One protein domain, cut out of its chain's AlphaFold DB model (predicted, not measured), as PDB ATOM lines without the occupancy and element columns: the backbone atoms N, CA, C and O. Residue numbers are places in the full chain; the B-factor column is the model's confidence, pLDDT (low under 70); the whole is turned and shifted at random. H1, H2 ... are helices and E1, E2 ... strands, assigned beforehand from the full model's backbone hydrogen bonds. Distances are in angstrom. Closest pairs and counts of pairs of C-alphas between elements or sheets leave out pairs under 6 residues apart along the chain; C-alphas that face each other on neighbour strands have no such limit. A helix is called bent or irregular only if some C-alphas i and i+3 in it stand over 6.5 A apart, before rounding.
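AT A GLANCE: This is residues 2 to 80 of the 156 residues of the protein "FkbM family methyltransferase" of Rhodococcus sp. (UniProt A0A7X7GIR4). The domain is a flat body in two parts: a small unit of two short parallel strands, E1 and E2, with helix H1 packed on them, and a long bent hairpin of E4 and E5 with short E3 beside the end of E5. E2 runs on into E3 at 93 degrees and joins the parts; H2 packs on the sheet at E5 and E3, and H3 follows E5. The printed part has 79 residues, with three named helices and five named strands in the order E1 H1 E2 E3 H2 E4 E5 H3. One sheet is mixed, in the order E3 E5 E4, the other parallel, E1 E2. The class is mixed, and the whole is compact, with a radius of gyration of the C-alphas of 13.3 A and spans of 34 by 32 by 15 A.

IN THESE COORDINATES: E1, residues 2 to 4, begins at C-alpha 2 (2.665, 45.591, 2.111). H1, residues 7 to 19, is 19.7 A long and irregular: C-alphas 8 and 11 are 7.1 A apart. E2, residues 28 to 30, E3, residues 32 to 34, and H2, residues 37 to 42, follow. E4, residues 44 to 50, is 19.0 A long; E5, residues 64 to 74, is 26.3 A long and bends by 59 degrees at residue 67. H3, residues 75 to 80, ends at C-alpha 80 (4.318, 58.999, -3.911).

HOW THE PARTS SIT: E1, H1 and E2 form a strand-helix-strand unit, two parallel strands with a helix between, its crossover right-handed; N 29 and O 2 are 2.9 A apart. E3 and E5 are parallel, with N 73 and O 32 at 2.8 A. The hairpin E4 and E5 is antiparallel, with N 47 and O 68 at 2.8 A. H2 is on the sheet at a height of 7.9 A; its closest C-alpha pair with E5 is Ile 40 and Val 72, 5.7 A. Every O i to N i+4 pair is within hydrogen-bond range in H2 and H3, and 7 of 9 in H1.

THE WHOLE: The C-alphas of Leu 19 and Glu 38, the farthest apart, are 37.4 A apart. The printed part has no cut. The link from E4 to E5, residues 51 to 63, is long. Residues 24 to 26 have pLDDT under 70.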
ATOM      1  N   ALA A   2       2.175  46.775   2.804       93.06
ATOM      2  CA  ALA A   2       2.665  45.591   2.111       93.06
ATOM      3  C   ALA A   2       2.008  45.484   0.729       93.06
ATOM      4  O   ALA A   2       0.817  45.778   0.584       93.06
ATOM      5  N   ILE A   3       2.783  45.061  -0.264       94.31
ATOM      6  CA  ILE A   3       2.311  44.735  -1.609       94.31
ATOM      7  C   ILE A   3       2.620  43.260  -1.840       94.31
ATOM      8  O   ILE A   3       3.754  42.847  -1.635       94.31
ATOM      9  N   GLU A   4       1.617  42.482  -2.230       94.19
ATOM     10  CA  GLU A   4       1.750  41.041  -2.453       94.19
ATOM     11  C   GLU A   4       0.926  40.643  -3.675       94.19
ATOM     12  O   GLU A   4      -0.208  41.078  -3.820       94.19
ATOM     13  N   ALA A   5       1.462  39.825  -4.570       94.06
ATOM     14  CA  ALA A   5       0.745  39.421  -5.772       94.06
ATOM     15  C   ALA A   5      -0.142  38.190  -5.543       94.06
ATOM     16  O   ALA A   5      -1.175  38.052  -6.193       94.06
ATOM     17  N   ASP A   6       0.235  37.297  -4.628       94.06
ATOM     18  CA  ASP A   6      -0.505  36.081  -4.327       94.06
ATOM     19  C   ASP A   6      -1.753  36.383  -3.473       94.06
ATOM     20  O   ASP A   6      -1.643  36.631  -2.266       94.06
ATOM     21  N   PRO A   7      -2.976  36.293  -4.037       91.88
ATOM     22  CA  PRO A   7      -4.197  36.603  -3.295       91.88
ATOM     23  C   PRO A   7      -4.427  35.676  -2.099       91.88
ATOM     24  O   PRO A   7      -5.129  36.052  -1.165       91.88
ATOM     25  N   ARG A   8      -3.815  34.484  -2.085       92.94
ATOM     26  CA  ARG A   8      -3.937  33.528  -0.973       92.94
ATOM     27  C   ARG A   8      -3.275  34.039   0.305       92.94
ATOM     28  O   ARG A   8      -3.586  33.539   1.383       92.94
ATOM     29  N   LEU A   9      -2.339  34.982   0.188       93.81
ATOM     30  CA  LEU A   9      -1.590  35.519   1.320       93.81
ATOM     31  C   LEU A   9      -2.261  36.736   1.961       93.81
ATOM     32  O   LEU A   9      -1.873  37.131   3.057       93.81
ATOM     33  N   PHE A  10      -3.284  37.308   1.322       92.31
ATOM     34  CA  PHE A  10      -3.940  38.515   1.815       92.31
ATOM     35  C   PHE A  10      -4.421  38.364   3.266       92.31
ATOM     36  O   PHE A  10      -4.035  39.158   4.124       92.31
ATOM     37  N   ASP A  11      -5.180  37.303   3.561       92.19
ATOM     38  CA  ASP A  11      -5.774  37.098   4.887       92.19
ATOM     39  C   ASP A  11      -4.715  36.923   5.984       92.19
ATOM     40  O   ASP A  11      -4.861  37.450   7.088       92.19
ATOM     41  N   ILE A  12      -3.620  36.207   5.694       94.25
ATOM     42  CA  ILE A  12      -2.560  35.972   6.682       94.25
ATOM     43  C   ILE A  12      -1.713  37.225   6.917       94.25
ATOM     44  O   ILE A  12      -1.361  37.509   8.067       94.25
ATOM     45  N   ILE A  13      -1.428  38.011   5.874       93.00
ATOM     46  CA  ILE A  13      -0.725  39.293   6.014       93.00
ATOM     47  C   ILE A  13      -1.601  40.261   6.813       93.00
ATOM     48  O   ILE A  13      -1.129  40.851   7.785       93.00
ATOM     49  N   HIS A  14      -2.888  40.371   6.470       90.81
ATOM     50  CA  HIS A  14      -3.832  41.224   7.190       90.81
ATOM     51  C   HIS A  14      -3.927  40.829   8.666       90.81
ATOM     52  O   HIS A  14      -3.763  41.669   9.546       90.81
ATOM     53  N   ARG A  15      -4.088  39.533   8.959       92.31
ATOM     54  CA  ARG A  15      -4.112  39.033  10.339       92.31
ATOM     55  C   ARG A  15      -2.822  39.354  11.092       92.31
ATOM     56  O   ARG A  15      -2.872  39.689  12.273       92.31
ATOM     57  N   THR A  16      -1.672  39.238  10.430       93.69
ATOM     58  CA  THR A  16      -0.371  39.573  11.023       93.69
ATOM     59  C   THR A  16      -0.296  41.059  11.364       93.69
ATOM     60  O   THR A  16       0.132  41.411  12.461       93.69
ATOM     61  N   HIS A  17      -0.754  41.931  10.469       93.00
ATOM     62  CA  HIS A  17      -0.845  43.365  10.725       93.00
ATOM     63  C   HIS A  17      -1.779  43.684  11.900       93.00
ATOM     64  O   HIS A  17      -1.359  44.391  12.817       93.00
ATOM     65  N   ASP A  18      -2.977  43.093  11.939       91.06
ATOM     66  CA  ASP A  18      -3.940  43.293  13.030       91.06
ATOM     67  C   ASP A  18      -3.343  42.930  14.397       91.06
ATOM     68  O   ASP A  18      -3.471  43.684  15.361       91.06
ATOM     69  N   LEU A  19      -2.636  41.795  14.478       93.81
ATOM     70  CA  LEU A  19      -1.975  41.343  15.709       93.81
ATOM     71  C   LEU A  19      -0.870  42.296  16.188       93.81
ATOM     72  O   LEU A  19      -0.557  42.308  17.376       93.81
ATOM     73  N   ASN A  20      -0.299  43.096  15.287       92.75
ATOM     74  CA  ASN A  20       0.723  44.097  15.591       92.75
ATOM     75  C   ASN A  20       0.146  45.520  15.713       92.75
ATOM     76  O   ASN A  20       0.903  46.489  15.744       92.75
ATOM     77  N   GLY A  21      -1.183  45.671  15.766       91.56
ATOM     78  CA  GLY A  21      -1.839  46.978  15.871       91.56
ATOM     79  C   GLY A  21      -1.726  47.834  14.605       91.56
ATOM     80  O   GLY A  21      -1.957  49.041  14.653       91.56
ATOM     81  N   LEU A  22      -1.375  47.231  13.468       88.62
ATOM     82  CA  LEU A  22      -1.336  47.892  12.168       88.62
ATOM     83  C   LEU A  22      -2.720  47.783  11.516       88.62
ATOM     84  O   LEU A  22      -2.974  46.893  10.713       88.62
ATOM     85  N   SER A  23      -3.628  48.694  11.864       74.19
ATOM     86  CA  SER A  23      -4.992  48.739  11.317       74.19
ATOM     87  C   SER A  23      -5.195  49.923  10.365       74.19
ATOM     88  O   SER A  23      -4.723  51.025  10.637       74.19
ATOM     89  N   GLY A  24      -5.937  49.723   9.273       69.50
ATOM     90  CA  GLY A  24      -6.328  50.785   8.336       69.50
ATOM     91  C   GLY A  24      -6.557  50.269   6.910       69.50
ATOM     92  O   GLY A  24      -6.066  49.198   6.564       69.50
ATOM     93  N   PRO A  25      -7.264  51.024   6.048       60.88
ATOM     94  CA  PRO A  25      -7.707  50.549   4.730       60.88
ATOM     95  C   PRO A  25      -6.579  50.271   3.718       60.88
ATOM     96  O   PRO A  25      -6.846  49.772   2.634       60.88
ATOM     97  N   LEU A  26      -5.327  50.615   4.039       68.25
ATOM     98  CA  LEU A  26      -4.213  50.660   3.083       68.25
ATOM     99  C   LEU A  26      -2.960  49.932   3.599       68.25
ATOM    100  O   LEU A  26      -1.840  50.240   3.185       68.25
ATOM    101  N   THR A  27      -3.119  48.992   4.536       84.06
ATOM    102  CA  THR A  27      -1.982  48.258   5.115       84.06
ATOM    103  C   THR A  27      -1.453  47.172   4.181       84.06
ATOM    104  O   THR A  27      -0.244  46.942   4.181       84.06
ATOM    105  N   VAL A  28      -2.311  46.568   3.351       90.44
ATOM    106  CA  VAL A  28      -1.977  45.509   2.381       90.44
ATOM    107  C   VAL A  28      -2.690  45.778   1.060       90.44
ATOM    108  O   VAL A  28      -3.858  46.166   1.062       90.44
ATOM    109  N   ARG A  29      -2.025  45.542  -0.072       92.19
ATOM    110  CA  ARG A  29      -2.666  45.536  -1.391       92.19
ATOM    111  C   ARG A  29      -2.227  44.325  -2.194       92.19
ATOM    112  O   ARG A  29      -1.030  44.107  -2.371       92.19
ATOM    113  N   THR A  30      -3.209  43.583  -2.699       94.25
ATOM    114  CA  THR A  30      -2.958  42.417  -3.544       94.25
ATOM    115  C   THR A  30      -2.755  42.844  -4.998       94.25
ATOM    116  O   THR A  30      -3.733  43.057  -5.717       94.25
ATOM    117  N   CYS A  31      -1.509  43.046  -5.419       94.31
ATOM    118  CA  CYS A  31      -1.149  43.485  -6.770       94.31
ATOM    119  C   CYS A  31       0.350  43.305  -7.036       94.31
ATOM    120  O   CYS A  31       1.135  43.086  -6.116       94.31
ATOM    121  N   ILE A  32       0.749  43.477  -8.293       93.88
ATOM    122  CA  ILE A  32       2.148  43.632  -8.695       93.88
ATOM    123  C   ILE A  32       2.509  45.117  -8.679       93.88
ATOM    124  O   ILE A  32       1.861  45.910  -9.359       93.88
ATOM    125  N   ALA A  33       3.566  45.484  -7.954       93.00
ATOM    126  CA  ALA A  33       4.208  46.790  -8.078       93.00
ATOM    127  C   ALA A  33       5.433  46.677  -8.993       93.00
ATOM    128  O   ALA A  33       6.302  45.839  -8.758       93.00
ATOM    129  N   THR A  34       5.507  47.503 -10.036       91.94
ATOM    130  CA  THR A  34       6.604  47.453 -11.015       91.94
ATOM    131  C   THR A  34       6.956  48.836 -11.555       91.94
ATOM    132  O   THR A  34       6.185  49.784 -11.411       91.94
ATOM    133  N   CYS A  35       8.125  48.941 -12.178       90.44
ATOM    134  CA  CYS A  35       8.569  50.096 -12.963       90.44
ATOM    135  C   CYS A  35       8.453  49.843 -14.479       90.44
ATOM    136  O   CYS A  35       8.766  50.716 -15.281       90.44
ATOM    137  N   ASN A  36       8.002  48.652 -14.887       89.62
ATOM    138  CA  ASN A  36       7.780  48.314 -16.288       89.62
ATOM    139  C   ASN A  36       6.505  48.996 -16.814       89.62
ATOM    140  O   ASN A  36       5.395  48.593 -16.461       89.62
ATOM    141  N   GLN A  37       6.670  50.001 -17.677       89.06
ATOM    142  CA  GLN A  37       5.559  50.792 -18.212       89.06
ATOM    143  C   GLN A  37       4.562  49.961 -19.028       89.06
ATOM    144  O   GLN A  37       3.364  50.184 -18.910       89.06
ATOM    145  N   GLU A  38       5.019  48.960 -19.783       91.19
ATOM    146  CA  GLU A  38       4.126  48.101 -20.572       91.19
ATOM    147  C   GLU A  38       3.173  47.306 -19.667       91.19
ATOM    148  O   GLU A  38       1.982  47.195 -19.952       91.19
ATOM    149  N   LEU A  39       3.678  46.793 -18.537       91.44
ATOM    150  CA  LEU A  39       2.845  46.110 -17.545       91.44
ATOM    151  C   LEU A  39       1.897  47.076 -16.825       91.44
ATOM    152  O   LEU A  39       0.767  46.698 -16.516       91.44
ATOM    153  N   ILE A  40       2.349  48.301 -16.548       92.56
ATOM    154  CA  ILE A  40       1.524  49.337 -15.913       92.56
ATOM    155  C   ILE A  40       0.361  49.722 -16.833       92.56
ATOM    156  O   ILE A  40      -0.782  49.744 -16.381       92.56
ATOM    157  N   ASP A  41       0.634  49.957 -18.117       94.06
ATOM    158  CA  ASP A  41      -0.369  50.346 -19.112       94.06
ATOM    159  C   ASP A  41      -1.382  49.224 -19.375       94.06
ATOM    160  O   ASP A  41      -2.565  49.491 -19.594       94.06
ATOM    161  N   ALA A  42      -0.944  47.962 -19.308       96.00
ATOM    162  CA  ALA A  42      -1.835  46.807 -19.402       96.00
ATOM    163  C   ALA A  42      -2.814  46.707 -18.216       96.00
ATOM    164  O   ALA A  42      -3.904  46.153 -18.363       96.00
ATOM    165  N   GLY A  43      -2.446  47.226 -17.039       95.94
ATOM    166  CA  GLY A  43      -3.285  47.294 -15.837       95.94
ATOM    167  C   GLY A  43      -3.491  45.966 -15.098       95.94
ATOM    168  O   GLY A  43      -3.678  45.968 -13.878       95.94
ATOM    169  N   THR A  44      -3.409  44.828 -15.785       96.62
ATOM    170  CA  THR A  44      -3.380  43.490 -15.183       96.62
ATOM    171  C   THR A  44      -2.325  42.608 -15.848       96.62
ATOM    172  O   THR A  44      -1.913  42.830 -16.986       96.62
ATOM    173  N   THR A  45      -1.842  41.597 -15.124       95.06
ATOM    174  CA  THR A  45      -0.903  40.609 -15.669       95.06
ATOM    175  C   THR A  45      -1.127  39.223 -15.077       95.06
ATOM    176  O   THR A  45      -1.776  39.056 -14.042       95.06
ATOM    177  N   LYS A  46      -0.572  38.207 -15.740       95.06
ATOM    178  CA  LYS A  46      -0.584  36.829 -15.249       95.06
ATOM    179  C   LYS A  46       0.462  36.658 -14.156       95.06
ATOM    180  O   LYS A  46       1.637  36.950 -14.357       95.06
ATOM    181  N   PHE A  47       0.039  36.085 -13.040       94.44
ATOM    182  CA  PHE A  47       0.902  35.680 -11.943       94.44
ATOM    183  C   PHE A  47       0.853  34.162 -11.771       94.44
ATOM    184  O   PHE A  47      -0.221  33.554 -11.688       94.44
ATOM    185  N   TYR A  48       2.027  33.534 -11.751       94.12
ATOM    186  CA  TYR A  48       2.159  32.087 -11.658       94.12
ATOM    187  C   TYR A  48       2.285  31.697 -10.195       94.12
ATOM    188  O   TYR A  48       3.254  32.044  -9.527       94.12
ATOM    189  N   VAL A  49       1.309  30.945  -9.705       92.62
ATOM    190  CA  VAL A  49       1.192  30.581  -8.298       92.62
ATOM    191  C   VAL A  49       1.751  29.181  -8.088       92.62
ATOM    192  O   VAL A  49       1.242  28.204  -8.644       92.62
ATOM    193  N   GLY A  50       2.790  29.066  -7.265       90.88
ATOM    194  CA  GLY A  50       3.395  27.790  -6.893       90.88
ATOM    195  C   GLY A  50       2.662  27.071  -5.755       90.88
ATOM    196  O   GLY A  50       1.812  27.635  -5.051       90.88
ATOM    197  N   GLU A  51       3.020  25.800  -5.539       87.81
ATOM    198  CA  GLU A  51       2.620  25.054  -4.333       87.81
ATOM    199  C   GLU A  51       3.051  25.770  -3.047       87.81
ATOM    200  O   GLU A  51       2.262  25.887  -2.111       87.81
ATOM    201  N   LYS A  52       4.297  26.257  -3.018       86.69
ATOM    202  CA  LYS A  52       4.832  27.112  -1.954       86.69
ATOM    203  C   LYS A  52       4.728  28.571  -2.381       86.69
ATOM    204  O   LYS A  52       4.886  28.860  -3.564       86.69
ATOM    205  N   PHE A  53       4.514  29.477  -1.431       81.31
ATOM    206  CA  PHE A  53       4.380  30.901  -1.743       81.31
ATOM    207  C   PHE A  53       5.651  31.470  -2.402       81.31
ATOM    208  O   PHE A  53       5.544  32.008  -3.496       81.31
ATOM    209  N   CYS A  54       6.841  31.173  -1.857       79.50
ATOM    210  CA  CYS A  54       8.159  31.532  -2.416       79.50
ATOM    211  C   CYS A  54       8.476  30.885  -3.778       79.50
ATOM    212  O   CYS A  54       9.514  31.110  -4.384       79.50
ATOM    213  N   ALA A  55       7.602  30.014  -4.286       83.12
ATOM    214  CA  ALA A  55       7.740  29.479  -5.634       83.12
ATOM    215  C   ALA A  55       6.906  30.252  -6.665       83.12
ATOM    216  O   ALA A  55       6.935  29.863  -7.829       83.12
ATOM    217  N   SER A  56       6.159  31.284  -6.262       86.44
ATOM    218  CA  SER A  56       5.279  32.073  -7.134       86.44
ATOM    219  C   SER A  56       6.013  33.294  -7.684       86.44
ATOM    220  O   SER A  56       6.771  33.917  -6.952       86.44
ATOM    221  N   SER A  57       5.822  33.634  -8.962       87.50
ATOM    222  CA  SER A  57       6.378  34.867  -9.542       87.50
ATOM    223  C   SER A  57       5.758  35.212 -10.904       87.50
ATOM    224  O   SER A  57       4.930  34.472 -11.441       87.50
ATOM    225  N   LEU A  58       6.187  36.336 -11.492       86.06
ATOM    226  CA  LEU A  58       5.873  36.720 -12.878       86.06
ATOM    227  C   LEU A  58       6.582  35.848 -13.927       86.06
ATOM    228  O   LEU A  58       6.093  35.699 -15.042       86.06
ATOM    229  N   LEU A  59       7.721  35.249 -13.570       84.62
ATOM    230  CA  LEU A  59       8.590  34.503 -14.489       84.62
ATOM    231  C   LEU A  59       8.215  33.017 -14.603       84.62
ATOM    232  O   LEU A  59       8.892  32.248 -15.285       84.62
ATOM    233  N   GLY A  60       7.158  32.593 -13.907       83.94
ATOM    234  CA  GLY A  60       6.769  31.197 -13.769       83.94
ATOM    235  C   GLY A  60       6.977  30.666 -12.353       83.94
ATOM    236  O   GLY A  60       7.674  31.255 -11.527       83.94
ATOM    237  N   ALA A  61       6.373  29.511 -12.076       83.38
ATOM    238  CA  ALA A  61       6.410  28.893 -10.758       83.38
ATOM    239  C   ALA A  61       6.919  27.456 -10.799       83.38
ATOM    240  O   ALA A  61       6.518  26.650 -11.645       83.38
ATOM    241  N   ARG A  62       7.761  27.094  -9.825       79.75
ATOM    242  CA  ARG A  62       8.130  25.691  -9.611       79.75
ATOM    243  C   ARG A  62       6.946  24.960  -8.986       79.75
ATOM    244  O   ARG A  62       6.431  25.402  -7.963       79.75
ATOM    245  N   LYS A  63       6.572  23.812  -9.564       87.06
ATOM    246  CA  LYS A  63       5.335  23.088  -9.217       87.06
ATOM    247  C   LYS A  63       4.128  24.030  -9.272       87.06
ATOM    248  O   LYS A  63       3.523  24.364  -8.251       87.06
ATOM    249  N   LEU A  64       3.862  24.517 -10.481       90.94
ATOM    250  CA  LEU A  64       2.747  25.407 -10.775       90.94
ATOM    251  C   LEU A  64       1.439  24.801 -10.254       90.94
ATOM    252  O   LEU A  64       1.077  23.686 -10.622       90.94
ATOM    253  N   LYS A  65       0.739  25.554  -9.410       91.56
ATOM    254  CA  LYS A  65      -0.566  25.189  -8.858       91.56
ATOM    255  C   LYS A  65      -1.695  25.839  -9.651       91.56
ATOM    256  O   LYS A  65      -2.696  25.192  -9.938       91.56
ATOM    257  N   SER A  66      -1.538  27.116  -9.985       92.88
ATOM    258  CA  SER A  66      -2.524  27.892 -10.737       92.88
ATOM    259  C   SER A  66      -1.877  29.115 -11.380       92.88
ATOM    260  O   SER A  66      -0.787  29.528 -10.993       92.88
ATOM    261  N   ILE A  67      -2.568  29.713 -12.344       95.38
ATOM    262  CA  ILE A  67      -2.244  31.038 -12.877       95.38
ATOM    263  C   ILE A  67      -3.426  31.933 -12.535       95.38
ATOM    264  O   ILE A  67      -4.571  31.538 -12.755       95.38
ATOM    265  N   VAL A  68      -3.151  33.101 -11.971       95.25
ATOM    266  CA  VAL A  68      -4.168  34.095 -11.622       95.25
ATOM    267  C   VAL A  68      -3.873  35.396 -12.352       95.25
ATOM    268  O   VAL A  68      -2.722  35.680 -12.675       95.25
ATOM    269  N   GLU A  69      -4.911  36.167 -12.637       96.62
ATOM    270  CA  GLU A  69      -4.752  37.530 -13.130       96.62
ATOM    271  C   GLU A  69      -4.742  38.482 -11.936       96.62
ATOM    272  O   GLU A  69      -5.604  38.388 -11.059       96.62
ATOM    273  N   VAL A  70      -3.738  39.354 -11.874       95.81
ATOM    274  CA  VAL A  70      -3.545  40.289 -10.762       95.81
ATOM    275  C   VAL A  70      -3.431  41.718 -11.280       95.81
ATOM    276  O   VAL A  70      -2.855  41.926 -12.354       95.81
ATOM    277  N   PRO A  71      -3.940  42.711 -10.531       96.62
ATOM    278  CA  PRO A  71      -3.727  44.110 -10.867       96.62
ATOM    279  C   PRO A  71      -2.239  44.459 -10.879       96.62
ATOM    280  O   PRO A  71      -1.467  43.951 -10.060       96.62
ATOM    281  N   VAL A  72      -1.862  45.374 -11.763       95.25
ATOM    282  CA  VAL A  72      -0.536  45.990 -11.809       95.25
ATOM    283  C   VAL A  72      -0.651  47.448 -11.387       95.25
ATOM    284  O   VAL A  72      -1.621  48.134 -11.707       95.25
ATOM    285  N   ILE A  73       0.344  47.932 -10.655       93.38
ATOM    286  CA  ILE A  73       0.479  49.335 -10.294       93.38
ATOM    287  C   ILE A  73       1.927  49.797 -10.443       93.38
ATOM    288  O   ILE A  73       2.874  49.044 -10.205       93.38
ATOM    289  N   GLY A  74       2.098  51.063 -10.821       92.94
ATOM    290  CA  GLY A  74       3.404  51.704 -10.861       92.94
ATOM    291  C   GLY A  74       3.987  51.867  -9.459       92.94
ATOM    292  O   GLY A  74       3.384  52.503  -8.591       92.94
ATOM    293  N   LEU A  75       5.187  51.336  -9.243       92.88
ATOM    294  CA  LEU A  75       5.921  51.510  -7.994       92.88
ATOM    295  C   LEU A  75       6.175  52.998  -7.653       92.88
ATOM    296  O   LEU A  75       5.960  53.361  -6.496       92.88
ATOM    297  N   PRO A  76       6.532  53.891  -8.602       91.38
ATOM    298  CA  PRO A  76       6.693  55.319  -8.301       91.38
ATOM    299  C   PRO A  76       5.409  55.983  -7.792       91.38
ATOM    300  O   PRO A  76       5.457  56.823  -6.894       91.38
ATOM    301  N   GLU A  77       4.253  55.585  -8.333       90.44
ATOM    302  CA  GLU A  77       2.950  56.088  -7.889       90.44
ATOM    303  C   GLU A  77       2.652  55.640  -6.458       90.44
ATOM    304  O   GLU A  77       2.294  56.465  -5.621       90.44
ATOM    305  N   LEU A  78       2.896  54.365  -6.135       91.38
ATOM    306  CA  LEU A  78       2.760  53.850  -4.769       91.38
ATOM    307  C   LEU A  78       3.677  54.572  -3.776       91.38
ATOM    308  O   LEU A  78       3.251  54.905  -2.668       91.38
ATOM    309  N   ILE A  79       4.933  54.810  -4.164       92.75
ATOM    310  CA  ILE A  79       5.904  55.533  -3.339       92.75
ATOM    311  C   ILE A  79       5.391  56.940  -3.043       92.75
ATOM    312  O   ILE A  79       5.398  57.347  -1.881       92.75
ATOM    313  N   ARG A  80       4.884  57.652  -4.056       91.25
ATOM    314  CA  ARG A  80       4.318  58.999  -3.911       91.25
ATOM    315  C   ARG A  80       3.058  59.005  -3.051       91.25
ATOM    316  O   ARG A  80       2.971  59.796  -2.113       91.25
TER     317      ARG A  80